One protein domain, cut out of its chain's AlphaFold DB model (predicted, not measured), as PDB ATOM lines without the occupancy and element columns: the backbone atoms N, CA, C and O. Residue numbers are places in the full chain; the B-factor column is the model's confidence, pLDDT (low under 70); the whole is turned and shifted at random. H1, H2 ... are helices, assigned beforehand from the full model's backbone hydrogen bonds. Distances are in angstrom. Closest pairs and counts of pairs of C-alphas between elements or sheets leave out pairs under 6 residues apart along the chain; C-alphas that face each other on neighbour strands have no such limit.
ATOM      1  N   PRO A  50      -8.872  36.392  38.824       47.84
ATOM      2  CA  PRO A  50      -9.059  35.561  37.632       47.84
ATOM      3  C   PRO A  50     -10.545  35.275  37.400       47.84
ATOM      4  O   PRO A  50     -11.010  35.245  36.270       47.84
ATOM      5  N   ALA A  51     -11.315  35.224  38.489       46.41
ATOM      6  CA  ALA A  51     -12.763  35.178  38.467       46.41
ATOM      7  C   ALA A  51     -13.395  36.349  37.689       46.41
ATOM      8  O   ALA A  51     -14.231  36.092  36.841       46.41
ATOM      9  N   SER A  52     -12.990  37.607  37.908       46.09
ATOM     10  CA  SER A  52     -13.526  38.796  37.213       46.09
ATOM     11  C   SER A  52     -13.314  38.734  35.697       46.09
ATOM     12  O   SER A  52     -14.246  38.957  34.929       46.09
ATOM     13  N   VAL A  53     -12.113  38.353  35.252       48.56
ATOM     14  CA  VAL A  53     -11.800  38.204  33.819       48.56
ATOM     15  C   VAL A  53     -12.591  37.063  33.218       48.56
ATOM     16  O   VAL A  53     -13.226  37.232  32.180       48.56
ATOM     17  N   THR A  54     -12.610  35.915  33.893       50.56
ATOM     18  CA  THR A  54     -13.417  34.772  33.474       50.56
ATOM     19  C   THR A  54     -14.903  35.138  33.429       50.56
ATOM     20  O   THR A  54     -15.576  34.769  32.475       50.56
ATOM     21  N   PHE A  55     -15.419  35.930  34.372       53.69
ATOM     22  CA  PHE A  55     -16.807  36.401  34.376       53.69
ATOM     23  C   PHE A  55     -17.106  37.356  33.220       53.69
ATOM     24  O   PHE A  55     -18.132  37.196  32.562       53.69
ATOM     25  N   SER A  56     -16.221  38.310  32.934       51.12
ATOM     26  CA  SER A  56     -16.386  39.254  31.823       51.12
ATOM     27  C   SER A  56     -16.303  38.556  30.464       51.12
ATOM     28  O   SER A  56     -17.126  38.818  29.591       51.12
ATOM     29  N   VAL A  57     -15.375  37.608  30.303       59.22
ATOM     30  CA  VAL A  57     -15.232  36.804  29.079       59.22
ATOM     31  C   VAL A  57     -16.434  35.878  28.883       59.22
ATOM     32  O   VAL A  57     -16.985  35.829  27.786       59.22
ATOM     33  N   LEU A  58     -16.891  35.189  29.937       55.72
ATOM     34  CA  LEU A  58     -18.080  34.331  29.871       55.72
ATOM     35  C   LEU A  58     -19.345  35.145  29.588       55.72
ATOM     36  O   LEU A  58     -20.162  34.733  28.771       55.72
ATOM     37  N   SER A  59     -19.489  36.315  30.210       59.00
ATOM     38  CA  SER A  59     -20.604  37.226  29.948       59.00
ATOM     39  C   SER A  59     -20.605  37.691  28.491       59.00
ATOM     40  O   SER A  59     -21.632  37.601  27.821       59.00
ATOM     41  N   LEU A  60     -19.458  38.119  27.958       64.00
ATOM     42  CA  LEU A  60     -19.349  38.571  26.572       64.00
ATOM     43  C   LEU A  60     -19.636  37.439  25.573       64.00
ATOM     44  O   LEU A  60     -20.379  37.647  24.617       64.00
ATOM     45  N   ALA A  61     -19.108  36.237  25.819       58.44
ATOM     46  CA  ALA A  61     -19.352  35.060  24.983       58.44
ATOM     47  C   ALA A  61     -20.838  34.660  24.965       58.44
ATOM     48  O   ALA A  61     -21.381  34.318  23.917       58.44
ATOM     49  N   MET A  62     -21.507  34.760  26.112       60.88
ATOM     50  CA  MET A  62     -22.937  34.486  26.270       60.88
ATOM     51  C   MET A  62     -23.807  35.511  25.531       60.88
ATOM     52  O   MET A  62     -24.731  35.127  24.815       60.88
ATOM     53  N   HIS A  63     -23.475  36.805  25.624       63.78
ATOM     54  CA  HIS A  63     -24.154  37.843  24.842       63.78
ATOM     55  C   HIS A  63     -23.935  37.632  23.344       63.78
ATOM     56  O   HIS A  63     -24.889  37.676  22.573       63.78
ATOM     57  N   PHE A  64     -22.703  37.333  22.929       65.06
ATOM     58  CA  PHE A  64     -22.390  37.047  21.533       65.06
ATOM     59  C   PHE A  64     -23.172  35.834  21.003       65.06
ATOM     60  O   PHE A  64     -23.696  35.879  19.893       65.06
ATOM     61  N   HIS A  65     -23.328  34.779  21.808       62.94
ATOM     62  CA  HIS A  65     -24.121  33.601  21.453       62.94
ATOM     63  C   HIS A  65     -25.624  33.906  21.317       62.94
ATOM     64  O   HIS A  65     -26.262  33.411  20.385       62.94
ATOM     65  N   GLY A  66     -26.178  34.756  22.189       61.28
ATOM     66  CA  GLY A  66     -27.561  35.231  22.077       61.28
ATOM     67  C   GLY A  66     -27.788  36.070  20.816       61.28
ATOM     68  O   GLY A  66     -28.725  35.819  20.065       61.28
ATOM     69  N   TRP A  67     -26.877  36.999  20.515       61.09
ATOM     70  CA  TRP A  67     -26.925  37.796  19.284       61.09
ATOM     71  C   TRP A  67     -26.797  36.935  18.025       61.09
ATOM     72  O   TRP A  67     -27.525  37.147  17.058       61.09
ATOM     73  N   LEU A  68     -25.914  35.935  18.039       64.00
ATOM     74  CA  LEU A  68     -25.758  35.009  16.922       64.00
ATOM     75  C   LEU A  68     -27.026  34.169  16.704       64.00
ATOM     76  O   LEU A  68     -27.466  34.026  15.566       64.00
ATOM     77  N   SER A  69     -27.639  33.662  17.779       60.03
ATOM     78  CA  SER A  69     -28.882  32.872  17.719       60.03
ATOM     79  C   SER A  69     -30.065  33.704  17.208       60.03
ATOM     80  O   SER A  69     -30.810  33.255  16.331       60.03
ATOM     81  N   PHE A  70     -30.159  34.963  17.644       64.50
ATOM     82  CA  PHE A  70     -31.155  35.919  17.166       64.50
ATOM     83  C   PHE A  70     -30.999  36.215  15.667       64.50
ATOM     84  O   PHE A  70     -31.962  36.115  14.907       64.50
ATOM     85  N   ILE A  71     -29.776  36.502  15.207       67.81
ATOM     86  CA  ILE A  71     -29.489  36.746  13.784       67.81
ATOM     87  C   ILE A  71     -29.789  35.499  12.942       67.81
ATOM     88  O   ILE A  71     -30.423  35.608  11.894       67.81
ATOM     89  N   ILE A  72     -29.412  34.303  13.401       61.66
ATOM     90  CA  ILE A  72     -29.731  33.050  12.701       61.66
ATOM     91  C   ILE A  72     -31.250  32.874  12.568       61.66
ATOM     92  O   ILE A  72     -31.715  32.492  11.498       61.66
ATOM     93  N   THR A  73     -32.025  33.214  13.597       61.25
ATOM     94  CA  THR A  73     -33.495  33.134  13.572       61.25
ATOM     95  C   THR A  73     -34.124  34.124  12.585       61.25
ATOM     96  O   THR A  73     -35.098  33.784  11.914       61.25
ATOM     97  N   LEU A  74     -33.550  35.324  12.432       63.16
ATOM     98  CA  LEU A  74     -34.012  36.313  11.448       63.16
ATOM     99  C   LEU A  74     -33.717  35.901   9.995       63.16
ATOM    100  O   LEU A  74     -34.509  36.205   9.103       63.16
ATOM    101  N   TYR A  75     -32.592  35.222   9.748       62.81
ATOM    102  CA  TYR A  75     -32.152  34.847   8.395       62.81
ATOM    103  C   TYR A  75     -32.632  33.458   7.947       62.81
ATOM    104  O   TYR A  75     -32.932  33.264   6.769       62.81
ATOM    105  N   TYR A  76     -32.733  32.492   8.863       56.12
ATOM    106  CA  TYR A  76     -33.234  31.144   8.594       56.12
ATOM    107  C   TYR A  76     -34.629  30.984   9.197       56.12
ATOM    108  O   TYR A  76     -34.787  30.628  10.364       56.12
ATOM    109  N   LYS A  77     -35.641  31.243   8.358       51.62
ATOM    110  CA  LYS A  77     -37.072  31.075   8.653       51.62
ATOM    111  C   LYS A  77     -37.358  29.823   9.492       51.62
ATOM    112  O   LYS A  77     -37.264  28.705   8.995       51.62
ATOM    113  N   ASP A  78     -37.791  30.057  10.727       56.69
ATOM    114  CA  ASP A  78     -38.749  29.254  11.492       56.69
ATOM    115  C   ASP A  78     -38.550  27.727  11.566       56.69
ATOM    116  O   ASP A  78     -39.526  26.991  11.719       56.69
ATOM    117  N   VAL A  79     -37.320  27.218  11.520       65.56
ATOM    118  CA  VAL A  79     -37.083  25.788  11.761       65.56
ATOM    119  C   VAL A  79     -37.287  25.498  13.253       65.56
ATOM    120  O   VAL A  79     -36.721  26.175  14.109       65.56
ATOM    121  N   ASP A  80     -38.078  24.484  13.608       71.56
ATOM    122  CA  ASP A  80     -38.394  24.196  15.021       71.56
ATOM    123  C   ASP A  80     -37.145  23.977  15.893       71.56
ATOM    124  O   ASP A  80     -37.146  24.274  17.089       71.56
ATOM    125  N   ILE A  81     -36.058  23.495  15.288       71.88
ATOM    126  CA  ILE A  81     -34.766  23.289  15.947       71.88
ATOM    127  C   ILE A  81     -34.086  24.627  16.268       71.88
ATOM    128  O   ILE A  81     -33.578  24.790  17.377       71.88
ATOM    129  N   THR A  82     -34.093  25.597  15.346       72.50
ATOM    130  CA  THR A  82     -33.459  26.906  15.581       72.50
ATOM    131  C   THR A  82     -34.209  27.693  16.650       72.50
ATOM    132  O   THR A  82     -33.572  28.266  17.528       72.50
ATOM    133  N   LYS A  83     -35.546  27.610  16.676       75.50
ATOM    134  CA  LYS A  83     -36.370  28.188  17.753       75.50
ATOM    135  C   LYS A  83     -36.019  27.612  19.118       75.50
ATOM    136  O   LYS A  83     -35.769  28.353  20.061       75.50
ATOM    137  N   ARG A  84     -35.997  26.280  19.243       81.94
ATOM    138  CA  ARG A  84     -35.668  25.625  20.520       81.94
ATOM    139  C   ARG A  84     -34.267  25.995  20.991       81.94
ATOM    140  O   ARG A  84     -34.088  26.206  22.189       81.94
ATOM    141  N   LEU A  85     -33.309  26.113  20.072       79.94
ATOM    142  CA  LEU A  85     -31.944  26.522  20.391       79.94
ATOM    143  C   LEU A  85     -31.873  27.974  20.884       79.94
ATOM    144  O   LEU A  85     -31.230  28.217  21.899       79.94
ATOM    145  N   ASP A  86     -32.568  28.902  20.223       78.38
ATOM    146  CA  ASP A  86     -32.616  30.321  20.604       78.38
ATOM    147  C   ASP A  86     -33.250  30.528  21.994       78.38
ATOM    148  O   ASP A  86     -32.694  31.196  22.863       78.38
ATOM    149  N   TYR A  87     -34.364  29.849  22.282       83.69
ATOM    150  CA  TYR A  87     -34.978  29.921  23.612       83.69
ATOM    151  C   TYR A  87     -34.132  29.242  24.694       83.69
ATOM    152  O   TYR A  87     -33.999  29.761  25.805       83.69
ATOM    153  N   SER A  88     -33.514  28.102  24.371       84.88
ATOM    154  CA  SER A  88     -32.627  27.397  25.301       84.88
ATOM    155  C   SER A  88     -31.390  28.224  25.638       84.88
ATOM    156  O   SER A  88     -30.978  28.262  26.799       84.88
ATOM    157  N   SER A  89     -30.809  28.902  24.644       79.44
ATOM    158  CA  SER A  89     -29.655  29.770  24.850       79.44
ATOM    159  C   SER A  89     -30.032  30.989  25.692       79.44
ATOM    160  O   SER A  89     -29.325  31.286  26.654       79.44
ATOM    161  N   ALA A  90     -31.186  31.618  25.451       78.81
ATOM    162  CA  ALA A  90     -31.680  32.725  26.273       78.81
ATOM    163  C   ALA A  90     -31.810  32.349  27.763       78.81
ATOM    164  O   ALA A  90     -31.330  33.078  28.636       78.81
ATOM    165  N   ILE A  91     -32.391  31.182  28.070       88.19
ATOM    166  CA  ILE A  91     -32.502  30.682  29.452       88.19
ATOM    167  C   ILE A  91     -31.126  30.402  30.052       88.19
ATOM    168  O   ILE A  91     -30.890  30.743  31.210       88.19
ATOM    169  N   ALA A  92     -30.214  29.787  29.294       84.38
ATOM    170  CA  ALA A  92     -28.868  29.494  29.776       84.38
ATOM    171  C   ALA A  92     -28.110  30.781  30.138       84.38
ATOM    172  O   ALA A  92     -27.483  30.852  31.201       84.38
ATOM    173  N   VAL A  93     -28.224  31.818  29.300       79.12
ATOM    174  CA  VAL A  93     -27.628  33.140  29.535       79.12
ATOM    175  C   VAL A  93     -28.197  33.777  30.801       79.12
ATOM    176  O   VAL A  93     -27.432  34.162  31.689       79.12
ATOM    177  N   LEU A  94     -29.525  33.847  30.922       82.38
ATOM    178  CA  LEU A  94     -30.188  34.440  32.087       82.38
ATOM    179  C   LEU A  94     -29.908  33.660  33.375       82.38
ATOM    180  O   LEU A  94     -29.619  34.258  34.408       82.38
ATOM    181  N   GLY A  95     -29.922  32.330  33.313       85.12
ATOM    182  CA  GLY A  95     -29.636  31.460  34.448       85.12
ATOM    183  C   GLY A  95     -28.210  31.612  34.974       85.12
ATOM    184  O   GLY A  95     -27.999  31.751  36.180       85.12
ATOM    185  N   PHE A  96     -27.222  31.657  34.077       83.44
ATOM    186  CA  PHE A  96     -25.833  31.923  34.456       83.44
ATOM    187  C   PHE A  96     -25.662  33.329  35.047       83.44
ATOM    188  O   PHE A  96     -25.022  33.498  36.087       83.44
ATOM    189  N   SER A  97     -26.272  34.335  34.420       79.44
ATOM    190  CA  SER A  97     -26.212  35.725  34.880       79.44
ATOM    191  C   SER A  97     -26.848  35.900  36.265       79.44
ATOM    192  O   SER A  97     -26.296  36.591  37.128       79.44
ATOM    193  N   LEU A  98     -27.941  35.179  36.536       86.06
ATOM    194  CA  LEU A  98     -28.578  35.129  37.848       86.06
ATOM    195  C   LEU A  98     -27.640  34.541  38.912       86.06
ATOM    196  O   LEU A  98     -27.472  35.158  39.964       86.06
ATOM    197  N   ILE A  99     -26.964  33.419  38.632       87.31
ATOM    198  CA  ILE A  99     -25.965  32.833  39.546       87.31
ATOM    199  C   ILE A  99     -24.887  33.866  39.892       87.31
ATOM    200  O   ILE A  99     -24.614  34.112  41.069       87.31
ATOM    201  N   VAL A 100     -24.309  34.522  38.882       82.50
ATOM    202  CA  VAL A 100     -23.270  35.544  39.079       82.50
ATOM    203  C   VAL A 100     -23.789  36.699  39.936       82.50
ATOM    204  O   VAL A 100     -23.114  37.111  40.881       82.50
ATOM    205  N   SER A 101     -24.999  37.187  39.655       79.69
ATOM    206  CA  SER A 101     -25.601  38.291  40.407       79.69
ATOM    207  C   SER A 101     -25.785  37.951  41.893       79.69
ATOM    208  O   SER A 101     -25.480  38.783  42.749       79.69
ATOM    209  N   ILE A 102     -26.173  36.715  42.228       86.81
ATOM    210  CA  ILE A 102     -26.315  36.253  43.618       86.81
ATOM    211  C   ILE A 102     -24.944  36.198  44.295       86.81
ATOM    212  O   ILE A 102     -24.747  36.820  45.343       86.81
ATOM    213  N   LEU A 103     -23.974  35.508  43.687       84.56
ATOM    214  CA  LEU A 103     -22.634  35.359  44.264       84.56
ATOM    215  C   LEU A 103     -21.970  36.721  44.512       84.56
ATOM    216  O   LEU A 103     -21.347  36.927  45.557       84.56
ATOM    217  N   ARG A 104     -22.147  37.670  43.583       81.12
ATOM    218  CA  ARG A 104     -21.600  39.029  43.679       81.12
ATOM    219  C   ARG A 104     -22.317  39.878  44.729       81.12
ATOM    220  O   ARG A 104     -21.647  40.594  45.477       81.12
ATOM    221  N   THR A 105     -23.644  39.785  44.813       80.31
ATOM    222  CA  THR A 105     -24.459  40.560  45.765       80.31
ATOM    223  C   THR A 105     -24.125  40.196  47.206       80.31
ATOM    224  O   THR A 105     -23.894  41.079  48.038       80.31
ATOM    225  N   PHE A 106     -24.034  38.897  47.494       83.25
ATOM    226  CA  PHE A 106     -23.789  38.391  48.843       83.25
ATOM    227  C   PHE A 106     -22.300  38.224  49.189       83.25
ATOM    228  O   PHE A 106     -21.994  37.880  50.325       83.25
ATOM    229  N   ASP A 107     -21.376  38.521  48.261       79.62
ATOM    230  CA  ASP A 107     -19.920  38.353  48.444       79.62
ATOM    231  C   ASP A 107     -19.569  36.940  48.951       79.62
ATOM    232  O   ASP A 107     -18.854  36.755  49.938       79.62
ATOM    233  N   VAL A 108     -20.136  35.923  48.292       77.69
ATOM    234  CA  VAL A 108     -19.955  34.514  48.670       77.69
ATOM    235  C   VAL A 108     -18.574  34.045  48.224       77.69
ATOM    236  O   VAL A 108     -18.360  33.714  47.059       77.69
ATOM    237  N   ARG A 109     -17.627  34.005  49.163       76.62
ATOM    238  CA  ARG A 109     -16.229  33.620  48.893       76.62
ATOM    239  C   ARG A 109     -15.922  32.151  49.154       76.62
ATOM    240  O   ARG A 109     -14.922  31.643  48.667       76.62
ATOM    241  N   VAL A 110     -16.754  31.472  49.943       82.88
ATOM    242  CA  VAL A 110     -16.540  30.066  50.300       82.88
ATOM    243  C   VAL A 110     -16.970  29.180  49.135       82.88
ATOM    244  O   VAL A 110     -18.142  29.188  48.766       82.88
ATOM    245  N   GLU A 111     -16.049  28.385  48.591       81.44
ATOM    246  CA  GLU A 111     -16.302  27.551  47.405       81.44
ATOM    247  C   GLU A 111     -17.481  26.588  47.586       81.44
ATOM    248  O   GLU A 111     -18.354  26.510  46.724       81.44
ATOM    249  N   ALA A 112     -17.591  25.941  48.750       83.62
ATOM    250  CA  ALA A 112     -18.735  25.082  49.061       83.62
ATOM    251  C   ALA A 112     -20.071  25.846  48.984       83.62
ATOM    252  O   ALA A 112     -21.026  25.365  48.381       83.62
ATOM    253  N   ALA A 113     -20.126  27.074  49.510       82.75
ATOM    254  CA  ALA A 113     -21.325  27.907  49.447       82.75
ATOM    255  C   ALA A 113     -21.637  28.366  48.012       82.75
ATOM    256  O   ALA A 113     -22.804  28.417  47.625       82.75
ATOM    257  N   ARG A 114     -20.612  28.642  47.191       83.88
ATOM    258  CA  ARG A 114     -20.795  28.974  45.767       83.88
ATOM    259  C   ARG A 114     -21.443  27.814  45.015       83.88
ATOM    260  O   ARG A 114     -22.379  28.041  44.248       83.88
ATOM    261  N   VAL A 115     -21.003  26.581  45.274       89.12
ATOM    262  CA  VAL A 115     -21.592  25.367  44.685       89.12
ATOM    263  C   VAL A 115     -23.019  25.145  45.184       89.12
ATOM    264  O   VAL A 115     -23.908  24.916  44.370       89.12
ATOM    265  N   MET A 116     -23.267  25.284  46.490       92.25
ATOM    266  CA  MET A 116     -24.605  25.120  47.074       92.25
ATOM    267  C   MET A 116     -25.634  26.105  46.503       92.25
ATOM    268  O   MET A 116     -26.794  25.742  46.350       92.25
ATOM    269  N   VAL A 117     -25.220  27.331  46.170       90.38
ATOM    270  CA  VAL A 117     -26.085  28.334  45.529       90.38
ATOM    271  C   VAL A 117     -26.244  28.072  44.030       90.38
ATOM    272  O   VAL A 117     -27.340  28.207  43.491       90.38
ATOM    273  N   SER A 118     -25.163  27.692  43.344       87.88
ATOM    274  CA  SER A 118     -25.170  27.526  41.883       87.88
ATOM    275  C   SER A 118     -25.883  26.248  41.443       87.88
ATOM    276  O   SER A 118     -26.590  26.262  40.439       87.88
ATOM    277  N   ALA A 119     -25.727  25.145  42.179       90.62
ATOM    278  CA  ALA A 119     -26.234  23.834  41.773       90.62
ATOM    279  C   ALA A 119     -27.770  23.778  41.617       90.62
ATOM    280  O   ALA A 119     -28.220  23.287  40.581       90.62
ATOM    281  N   PRO A 120     -28.593  24.320  42.538       93.56
ATOM    282  CA  PRO A 120     -30.046  24.351  42.359       93.56
ATOM    283  C   PRO A 120     -30.487  25.189  41.153       93.56
ATOM    284  O   PRO A 120     -31.426  24.820  40.452       93.56
ATOM    285  N   LEU A 121     -29.795  26.299  40.880       91.88
ATOM    286  CA  LEU A 121     -30.102  27.174  39.746       91.88
ATOM    287  C   LEU A 121     -29.714  26.526  38.416       91.88
ATOM    288  O   LEU A 121     -30.492  26.566  37.467       91.88
ATOM    289  N   LEU A 122     -28.555  25.865  38.362       89.69
ATOM    290  CA  LEU A 122     -28.152  25.064  37.206       89.69
ATOM    291  C   LEU A 122     -29.124  23.909  36.959       89.69
ATOM    292  O   LEU A 122     -29.465  23.647  35.807       89.69
ATOM    293  N   ALA A 123     -29.603  23.248  38.016       91.19
ATOM    294  CA  ALA A 123     -30.612  22.202  37.896       91.19
ATOM    295  C   ALA A 123     -31.918  22.756  37.305       91.19
ATOM    296  O   ALA A 123     -32.416  22.200  36.332       91.19
ATOM    297  N   LEU A 124     -32.418  23.890  37.811       92.88
ATOM    298  CA  LEU A 124     -33.619  24.552  37.287       92.88
ATOM    299  C   LEU A 124     -33.473  24.899  35.799       92.88
ATOM    300  O   LEU A 124     -34.332  24.537  34.995       92.88
ATOM    301  N   VAL A 125     -32.369  25.554  35.431       91.00
ATOM    302  CA  VAL A 125     -32.047  25.926  34.043       91.00
ATOM    303  C   VAL A 125     -32.005  24.692  33.153       91.00
ATOM    304  O   VAL A 125     -32.658  24.656  32.114       91.00
ATOM    305  N   THR A 126     -31.292  23.651  33.584       90.38
ATOM    306  CA  THR A 126     -31.141  22.412  32.813       90.38
ATOM    307  C   THR A 126     -32.486  21.718  32.632       90.38
ATOM    308  O   THR A 126     -32.835  21.348  31.515       90.38
ATOM    309  N   THR A 127     -33.288  21.585  33.689       93.25
ATOM    310  CA  THR A 127     -34.624  20.985  33.602       93.25
ATOM    311  C   THR A 127     -35.538  21.777  32.671       93.25
ATOM    312  O   THR A 127     -36.261  21.173  31.879       93.25
ATOM    313  N   HIS A 128     -35.494  23.109  32.708       92.69
ATOM    314  CA  HIS A 128     -36.315  23.936  31.827       92.69
ATOM    315  C   HIS A 128     -35.874  23.846  30.355       92.69
ATOM    316  O   HIS A 128     -36.716  23.701  29.470       92.69
ATOM    317  N   VAL A 129     -34.562  23.816  30.093       90.75
ATOM    318  CA  VAL A 129     -34.005  23.565  28.753       90.75
ATOM    319  C   VAL A 129     -34.418  22.181  28.244       90.75
ATOM    320  O   VAL A 129     -34.885  22.055  27.112       90.75
ATOM    321  N   LEU A 130     -34.319  21.137  29.071       91.25
ATOM    322  CA  LEU A 130     -34.761  19.787  28.704       91.25
ATOM    323  C   LEU A 130     -36.271  19.737  28.424       91.25
ATOM    324  O   LEU A 130     -36.689  19.103  27.458       91.25
ATOM    325  N   TYR A 131     -37.085  20.439  29.216       91.56
ATOM    326  CA  TYR A 131     -38.527  20.557  28.993       91.56
ATOM    327  C   TYR A 131     -38.844  21.170  27.620       91.56
ATOM    328  O   TYR A 131     -39.637  20.615  26.857       91.56
ATOM    329  N   ILE A 132     -38.170  22.266  27.265       89.56
ATOM    330  CA  ILE A 132     -38.356  22.942  25.976       89.56
ATOM    331  C   ILE A 132     -37.885  22.077  24.803       89.56
ATOM    332  O   ILE A 132     -38.514  22.087  23.743       89.56
ATOM    333  N   ASN A 133     -36.804  21.309  24.963       86.88
ATOM    334  CA  ASN A 133     -36.253  20.494  23.878       86.88
ATOM    335  C   ASN A 133     -37.005  19.173  23.670       86.88
ATOM    336  O   ASN A 133     -37.244  18.802  22.523       86.88
ATOM    337  N   PHE A 134     -37.429  18.493  24.738       88.62
ATOM    338  CA  PHE A 134     -38.000  17.142  24.641       88.62
ATOM    339  C   PHE A 134     -39.520  17.068  24.786       88.62
ATOM    340  O   PHE A 134     -40.114  16.126  24.270       88.62
ATOM    341  N   TYR A 135     -40.163  18.035  25.450       86.62
ATOM    342  CA  TYR A 135     -41.609  17.990  25.691       86.62
ATOM    343  C   TYR A 135     -42.370  18.966  24.800       86.62
ATOM    344  O   TYR A 135     -42.968  18.572  23.801       86.62
ATOM    345  N   LYS A 136     -42.368  20.251  25.155       85.00
ATOM    346  CA  LYS A 136     -43.155  21.268  24.455       85.00
ATOM    347  C   LYS A 136     -42.442  22.607  24.543       85.00
ATOM    348  O   LYS A 136     -42.172  23.104  25.632       85.00
ATOM    349  N   LEU A 137     -42.198  23.211  23.384       83.94
ATOM    350  CA  LEU A 137     -41.810  24.610  23.309       83.94
ATOM    351  C   LEU A 137     -43.072  25.463  23.499       83.94
ATOM    352  O   LEU A 137     -43.831  25.682  22.557       83.94
ATOM    353  N   ASP A 138     -43.313  25.900  24.733       87.00
ATOM    354  CA  ASP A 138     -44.359  26.867  25.059       87.00
ATOM    355  C   ASP A 138     -43.733  28.255  25.225       87.00
ATOM    356  O   ASP A 138     -43.033  28.528  26.202       87.00
ATOM    357  N   TYR A 139     -43.951  29.119  24.232       81.69
ATOM    358  CA  TYR A 139     -43.365  30.457  24.198       81.69
ATOM    359  C   TYR A 139     -43.781  31.306  25.404       81.69
ATOM    360  O   TYR A 139     -42.939  31.962  26.013       81.69
ATOM    361  N   GLY A 140     -45.063  31.268  25.778       79.62
ATOM    362  CA  GLY A 140     -45.576  32.065  26.891       79.62
ATOM    363  C   GLY A 140     -44.927  31.654  28.208       79.62
ATOM    364  O   GLY A 140     -44.467  32.506  28.968       79.62
ATOM    365  N   TRP A 141     -44.806  30.344  28.438       88.31
ATOM    366  CA  TRP A 141     -44.123  29.827  29.620       88.31
ATOM    367  C   TRP A 141     -42.633  30.190  29.646       88.31
ATOM    368  O   TRP A 141     -42.137  30.669  30.666       88.31
ATOM    369  N   ASN A 142     -41.937  30.038  28.515       88.88
ATOM    370  CA  ASN A 142     -40.535  30.430  28.380       88.88
ATOM    371  C   ASN A 142     -40.329  31.917  28.715       88.88
ATOM    372  O   ASN A 142     -39.431  32.270  29.478       88.88
ATOM    373  N   MET A 143     -41.197  32.792  28.201       84.44
ATOM    374  CA  MET A 143     -41.123  34.223  28.481       84.44
ATOM    375  C   MET A 143     -41.345  34.546  29.959       84.44
ATOM    376  O   MET A 143     -40.616  35.374  30.501       84.44
ATOM    377  N   ILE A 144     -42.285  33.879  30.635       85.88
ATOM    378  CA  ILE A 144     -42.499  34.061  32.080       85.88
ATOM    379  C   ILE A 144     -41.233  33.696  32.862       85.88
ATOM    380  O   ILE A 144     -40.810  34.461  33.730       85.88
ATOM    381  N   VAL A 145     -40.599  32.565  32.538       90.69
ATOM    382  CA  VAL A 145     -39.369  32.117  33.210       90.69
ATOM    383  C   VAL A 145     -38.215  33.093  32.958       90.69
ATOM    384  O   VAL A 145     -37.540  33.500  33.906       90.69
ATOM    385  N   CYS A 146     -38.029  33.546  31.716       85.62
ATOM    386  CA  CYS A 146     -37.024  34.554  31.369       85.62
ATOM    387  C   CYS A 146     -37.243  35.883  32.108       85.62
ATOM    388  O   CYS A 146     -36.307  36.420  32.702       85.62
ATOM    389  N   VAL A 147     -38.476  36.399  32.121       80.00
ATOM    390  CA  VAL A 147     -38.821  37.648  32.818       80.00
ATOM    391  C   VAL A 147     -38.597  37.508  34.322       80.00
ATOM    392  O   VAL A 147     -38.010  38.401  34.928       80.00
ATOM    393  N   ALA A 148     -38.984  36.383  34.928       88.81
ATOM    394  CA  ALA A 148     -38.764  36.135  36.351       88.81
ATOM    395  C   ALA A 148     -37.268  36.149  36.714       88.81
ATOM    396  O   ALA A 148     -36.877  36.814  37.677       88.81
ATOM    397  N   MET A 149     -36.421  35.478  35.923       85.62
ATOM    398  CA  MET A 149     -34.964  35.497  36.121       85.62
ATOM    399  C   MET A 149     -34.376  36.901  35.926       85.62
ATOM    400  O   MET A 149     -33.574  37.343  36.749       85.62
ATOM    401  N   GLY A 150     -34.806  37.625  34.888       75.56
ATOM    402  CA  GLY A 150     -34.346  38.988  34.606       75.56
ATOM    403  C   GLY A 150     -34.723  39.985  35.705       75.56
ATOM    404  O   GLY A 150     -33.882  40.759  36.161       75.56
ATOM    405  N   VAL A 151     -35.958  39.926  36.204       79.25
ATOM    406  CA  VAL A 151     -36.429  40.767  37.313       79.25
ATOM    407  C   VAL A 151     -35.664  40.455  38.603       79.25
ATOM    408  O   VAL A 151     -35.193  41.376  39.271       79.25
ATOM    409  N   ALA A 152     -35.470  39.174  38.934       85.81
ATOM    410  CA  ALA A 152     -34.675  38.773  40.097       85.81
ATOM    411  C   ALA A 152     -33.239  39.316  40.016       85.81
ATOM    412  O   ALA A 152     -32.708  39.846  40.995       85.81
ATOM    413  N   GLN A 153     -32.636  39.248  38.829       81.56
ATOM    414  CA  GLN A 153     -31.313  39.792  38.575       81.56
ATOM    415  C   GLN A 153     -31.270  41.317  38.768       81.56
ATOM    416  O   GLN A 153     -30.367  41.811  39.444       81.56
ATOM    417  N   LEU A 154     -32.243  42.065  38.240       76.12
ATOM    418  CA  LEU A 154     -32.319  43.520  38.429       76.12
ATOM    419  C   LEU A 154     -32.401  43.897  39.913       76.12
ATOM    420  O   LEU A 154     -31.684  44.795  40.355       76.12
ATOM    421  N   PHE A 155     -33.199  43.177  40.706       79.94
ATOM    422  CA  PHE A 155     -33.290  43.412  42.150       79.94
ATOM    423  C   PHE A 155     -31.970  43.148  42.884       79.94
ATOM    424  O   PHE A 155     -31.587  43.922  43.765       79.94
ATOM    425  N   LEU A 156     -31.258  42.077  42.527       80.81
ATOM    426  CA  LEU A 156     -29.965  41.741  43.127       80.81
ATOM    427  C   LEU A 156     -28.905  42.794  42.797       80.81
ATOM    428  O   LEU A 156     -28.230  43.293  43.700       80.81
ATOM    429  N   TRP A 157     -28.821  43.202  41.531       73.75
ATOM    430  CA  TRP A 157     -27.924  44.275  41.108       73.75
ATOM    431  C   TRP A 157     -28.268  45.611  41.759       73.75
ATOM    432  O   TRP A 157     -27.359  46.302  42.218       73.75
ATOM    433  N   ALA A 158     -29.554  45.946  41.888       68.94
ATOM    434  CA  ALA A 158     -29.983  47.154  42.582       68.94
ATOM    435  C   ALA A 158     -29.576  47.133  44.059       68.94
ATOM    436  O   ALA A 158     -28.964  48.082  44.553       68.94
ATOM    437  N   ARG A 159     -29.824  46.021  44.759       76.25
ATOM    438  CA  ARG A 159     -29.395  45.830  46.152       76.25
ATOM    439  C   ARG A 159     -27.881  45.978  46.301       76.25
ATOM    440  O   ARG A 159     -27.405  46.647  47.224       76.25
ATOM    441  N   TRP A 160     -27.117  45.331  45.430       72.19
ATOM    442  CA  TRP A 160     -25.662  45.385  45.478       72.19
ATOM    443  C   TRP A 160     -25.138  46.804  45.203       72.19
ATOM    444  O   TRP A 160     -24.319  47.308  45.973       72.19
ATOM    445  N   ALA A 161     -25.678  47.491  44.193       62.84
ATOM    446  CA  ALA A 161     -25.300  48.862  43.859       62.84
ATOM    447  C   ALA A 161     -25.623  49.854  44.990       62.84
ATOM    448  O   ALA A 161     -24.789  50.696  45.325       62.84
ATOM    449  N   VAL A 162     -26.790  49.723  45.634       64.94
ATOM    450  CA  VAL A 162     -27.201  50.583  46.759       64.94
ATOM    451  C   VAL A 162     -26.324  50.382  47.994       64.94
ATOM    452  O   VAL A 162     -26.016  51.354  48.682       64.94
ATOM    453  N   SER A 163     -25.910  49.141  48.271       62.53
ATOM    454  CA  SER A 163     -25.186  48.784  49.501       62.53
ATOM    455  C   SER A 163     -23.675  49.023  49.455       62.53
ATOM    456  O   SER A 163     -23.063  49.136  50.515       62.53
ATOM    457  N   ARG A 164     -23.053  49.077  48.269       57.91
ATOM    458  CA  ARG A 164     -21.582  49.117  48.148       57.91
ATOM    459  C   ARG A 164     -21.011  50.213  47.247       57.91
ATOM    460  O   ARG A 164     -19.803  50.427  47.323       57.91
ATOM    461  N   HIS A 165     -21.809  50.908  46.429       47.97
ATOM    462  CA  HIS A 165     -21.275  51.861  45.449       47.97
ATOM    463  C   HIS A 165     -21.548  53.335  45.830       47.97
ATOM    464  O   HIS A 165     -22.705  53.702  46.043       47.97
ATOM    465  N   PRO A 166     -20.530  54.224  45.861       48.81
ATOM    466  CA  PRO A 166     -20.678  55.632  46.269       48.81
ATOM    467  C   PRO A 166     -21.517  56.501  45.306       48.81
ATOM    468  O   PRO A 166     -21.869  57.626  45.640       48.81
ATOM    469  N   SER A 167     -21.876  55.984  44.125       52.69
ATOM    470  CA  SER A 167     -22.769  56.629  43.143       52.69
ATOM    471  C   SER A 167     -24.174  55.986  43.087       52.69
ATOM    472  O   SER A 167     -24.835  56.022  42.047       52.69
ATOM    473  N   ASN A 168     -24.644  55.383  44.182       53.09
ATOM    474  CA  ASN A 168     -25.967  54.745  44.288       53.09
ATOM    475  C   ASN A 168     -27.163  55.681  43.997       53.09
ATOM    476  O   ASN A 168     -28.233  55.201  43.625       53.09
ATOM    477  N   TRP A 169     -26.980  57.004  44.078       53.06
ATOM    478  CA  TRP A 169     -27.988  58.007  43.709       53.06
ATOM    479  C   TRP A 169     -28.436  57.926  42.236       53.06
ATOM    480  O   TRP A 169     -29.605  58.157  41.940       53.06
ATOM    481  N   LYS A 170     -27.547  57.521  41.315       49.16
ATOM    482  CA  LYS A 170     -27.875  57.372  39.882       49.16
ATOM    483  C   LYS A 170     -28.836  56.209  39.615       49.16
ATOM    484  O   LYS A 170     -29.547  56.218  38.619       49.16
ATOM    485  N   LEU A 171     -28.883  55.224  40.515       50.69
ATOM    486  CA  LEU A 171     -29.765  54.063  40.392       50.69
ATOM    487  C   LEU A 171     -31.215  54.386  40.790       50.69
ATOM    488  O   LEU A 171     -32.145  53.795  40.251       50.69
ATOM    489  N   TRP A 172     -31.418  55.366  41.679       49.31
ATOM    490  CA  TRP A 172     -32.753  55.875  42.009       49.31
ATOM    491  C   TRP A 172     -33.431  56.530  40.803       49.31
ATOM    492  O   TRP A 172     -34.641  56.405  40.665       49.31
ATOM    493  N   VAL A 173     -32.661  57.147  39.900       50.41
ATOM    494  CA  VAL A 173     -33.185  57.727  38.651       50.41
ATOM    495  C   VAL A 173     -33.763  56.643  37.733       50.41
ATOM    496  O   VAL A 173     -34.787  56.869  37.110       50.41
ATOM    497  N   VAL A 174     -33.162  55.446  37.706       49.03
ATOM    498  CA  VAL A 174     -33.650  54.309  36.901       49.03
ATOM    499  C   VAL A 174     -34.883  53.643  37.531       49.03
ATOM    500  O   VAL A 174     -35.745  53.149  36.816       49.03
ATOM    501  N   ILE A 175     -34.986  53.626  38.866       47.06
ATOM    502  CA  ILE A 175     -36.104  52.993  39.595       47.06
ATOM    503  C   ILE A 175     -37.344  53.903  39.671       47.06
ATOM    504  O   ILE A 175     -38.462  53.397  39.734       47.06
ATOM    505  N   TYR A 176     -37.167  55.228  39.661       47.91
ATOM    506  CA  TYR A 176     -38.262  56.207  39.726       47.91
ATOM    507  C   TYR A 176     -38.757  56.707  38.360       47.91
ATOM    508  O   TYR A 176     -39.582  57.621  38.330       47.91
ATOM    509  N   ASP A 177     -38.309  56.129  37.242       43.47
ATOM    510  CA  ASP A 177     -38.800  56.527  35.918       43.47
ATOM    511  C   ASP A 177     -40.211  55.951  35.664       43.47
ATOM    512  O   ASP A 177     -40.390  54.844  35.166       43.47
ATOM    513  N   PHE A 178     -41.190  56.707  36.173       37.75
ATOM    514  CA  PHE A 178     -42.620  56.840  35.869       37.75
ATOM    515  C   PHE A 178     -43.472  55.618  35.424       37.75
ATOM    516  O   PHE A 178     -43.162  54.931  34.452       37.75
TER     517      PHE A 178
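What this domain is: This is residues 50 to 178 of the 226 residues of the protein "(rape) hypothetical protein" of Brassica napus (UniProt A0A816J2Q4). What shape does the printed part make? Four long helices run side by side with H2 in the middle, H1 on one side of it and H3 and H4 on its other side, while the short H5 turns back after the end of H4. What is it built of? The printed part has 129 residues with five named helices, H1 to H5 in order along the chain, and no named strand; its class is all helix. How compact is it? It is only just compact, close to loose, with a radius of gyration of the C-alphas of 16.6 A, and its C-alphas span 48 by 41 by 27 A.

Where its parts are: Where do the first helices lie? H1, residues 50 to 75, begins at C-alpha 50 at (-9.059, 35.561, 37.632) and measures 37.3 A. H2, residues 80 to 106, is the longest by residues and measures 39.5 A. What follows them? H3, residues 111 to 134, measures 33.1 A and has a kink of 29 degrees near residue 118. H4, residues 139 to 164, measures 37.4 A. Where does the last helix end? H5, residues 169 to 175, ends at C-alpha 175 at (-36.104, 52.993, 39.595).

How they stand to each other: What does H1 touch? H1 and the hub H2 touch as a helical hairpin, opposite ways at a shallow tilt of 24 degrees; their closest C-alphas, of Ser 69 and Asp 86, are 5.4 A apart. H1 is apart from H3, H4 and H5. What else touches H2? H2 and H3 form another helical hairpin, opposite ways at a shallow tilt of 17 degrees, closest at the C-alphas of Ser 88 and Val 129, 5.3 A. H2 and H4 touch and run the same way at a shallow tilt of 21 degrees, with the C-alphas of Thr 105 and Trp 160 closest at 5.0 A. How do H3, H4 and H5 stand? H3 and H4 are near each other, with 7 pairs of C-alphas within 10 A. H4 and H5 form a helical hairpin but only just touch, with 3 pairs of C-alphas within 8 A, the closest those of Ala 158 and Leu 171 at 7.3 A; H4 touches with residues 158 to 162 alone. Are the backbones within hydrogen-bond range? Each O i to N i+4 pair is in H1, H2 and H4, against 18 of 20 in H3 and 1 of 3 in H5, where 4 of 4 O i to N i+3 pairs are.

The domain as a whole: How large is it? The two C-alphas farthest apart, of Val 79 and Pro 166, are 48.5 A apart. Are there cuts or long links? The printed part has no cut, and the four links between helices are tight; residues 74 to 79 stand free. Where is confidence low? The mean pLDDT of the printed part is 73.4, and residues 50 to 79, 158 and 161 to 178 are under 70.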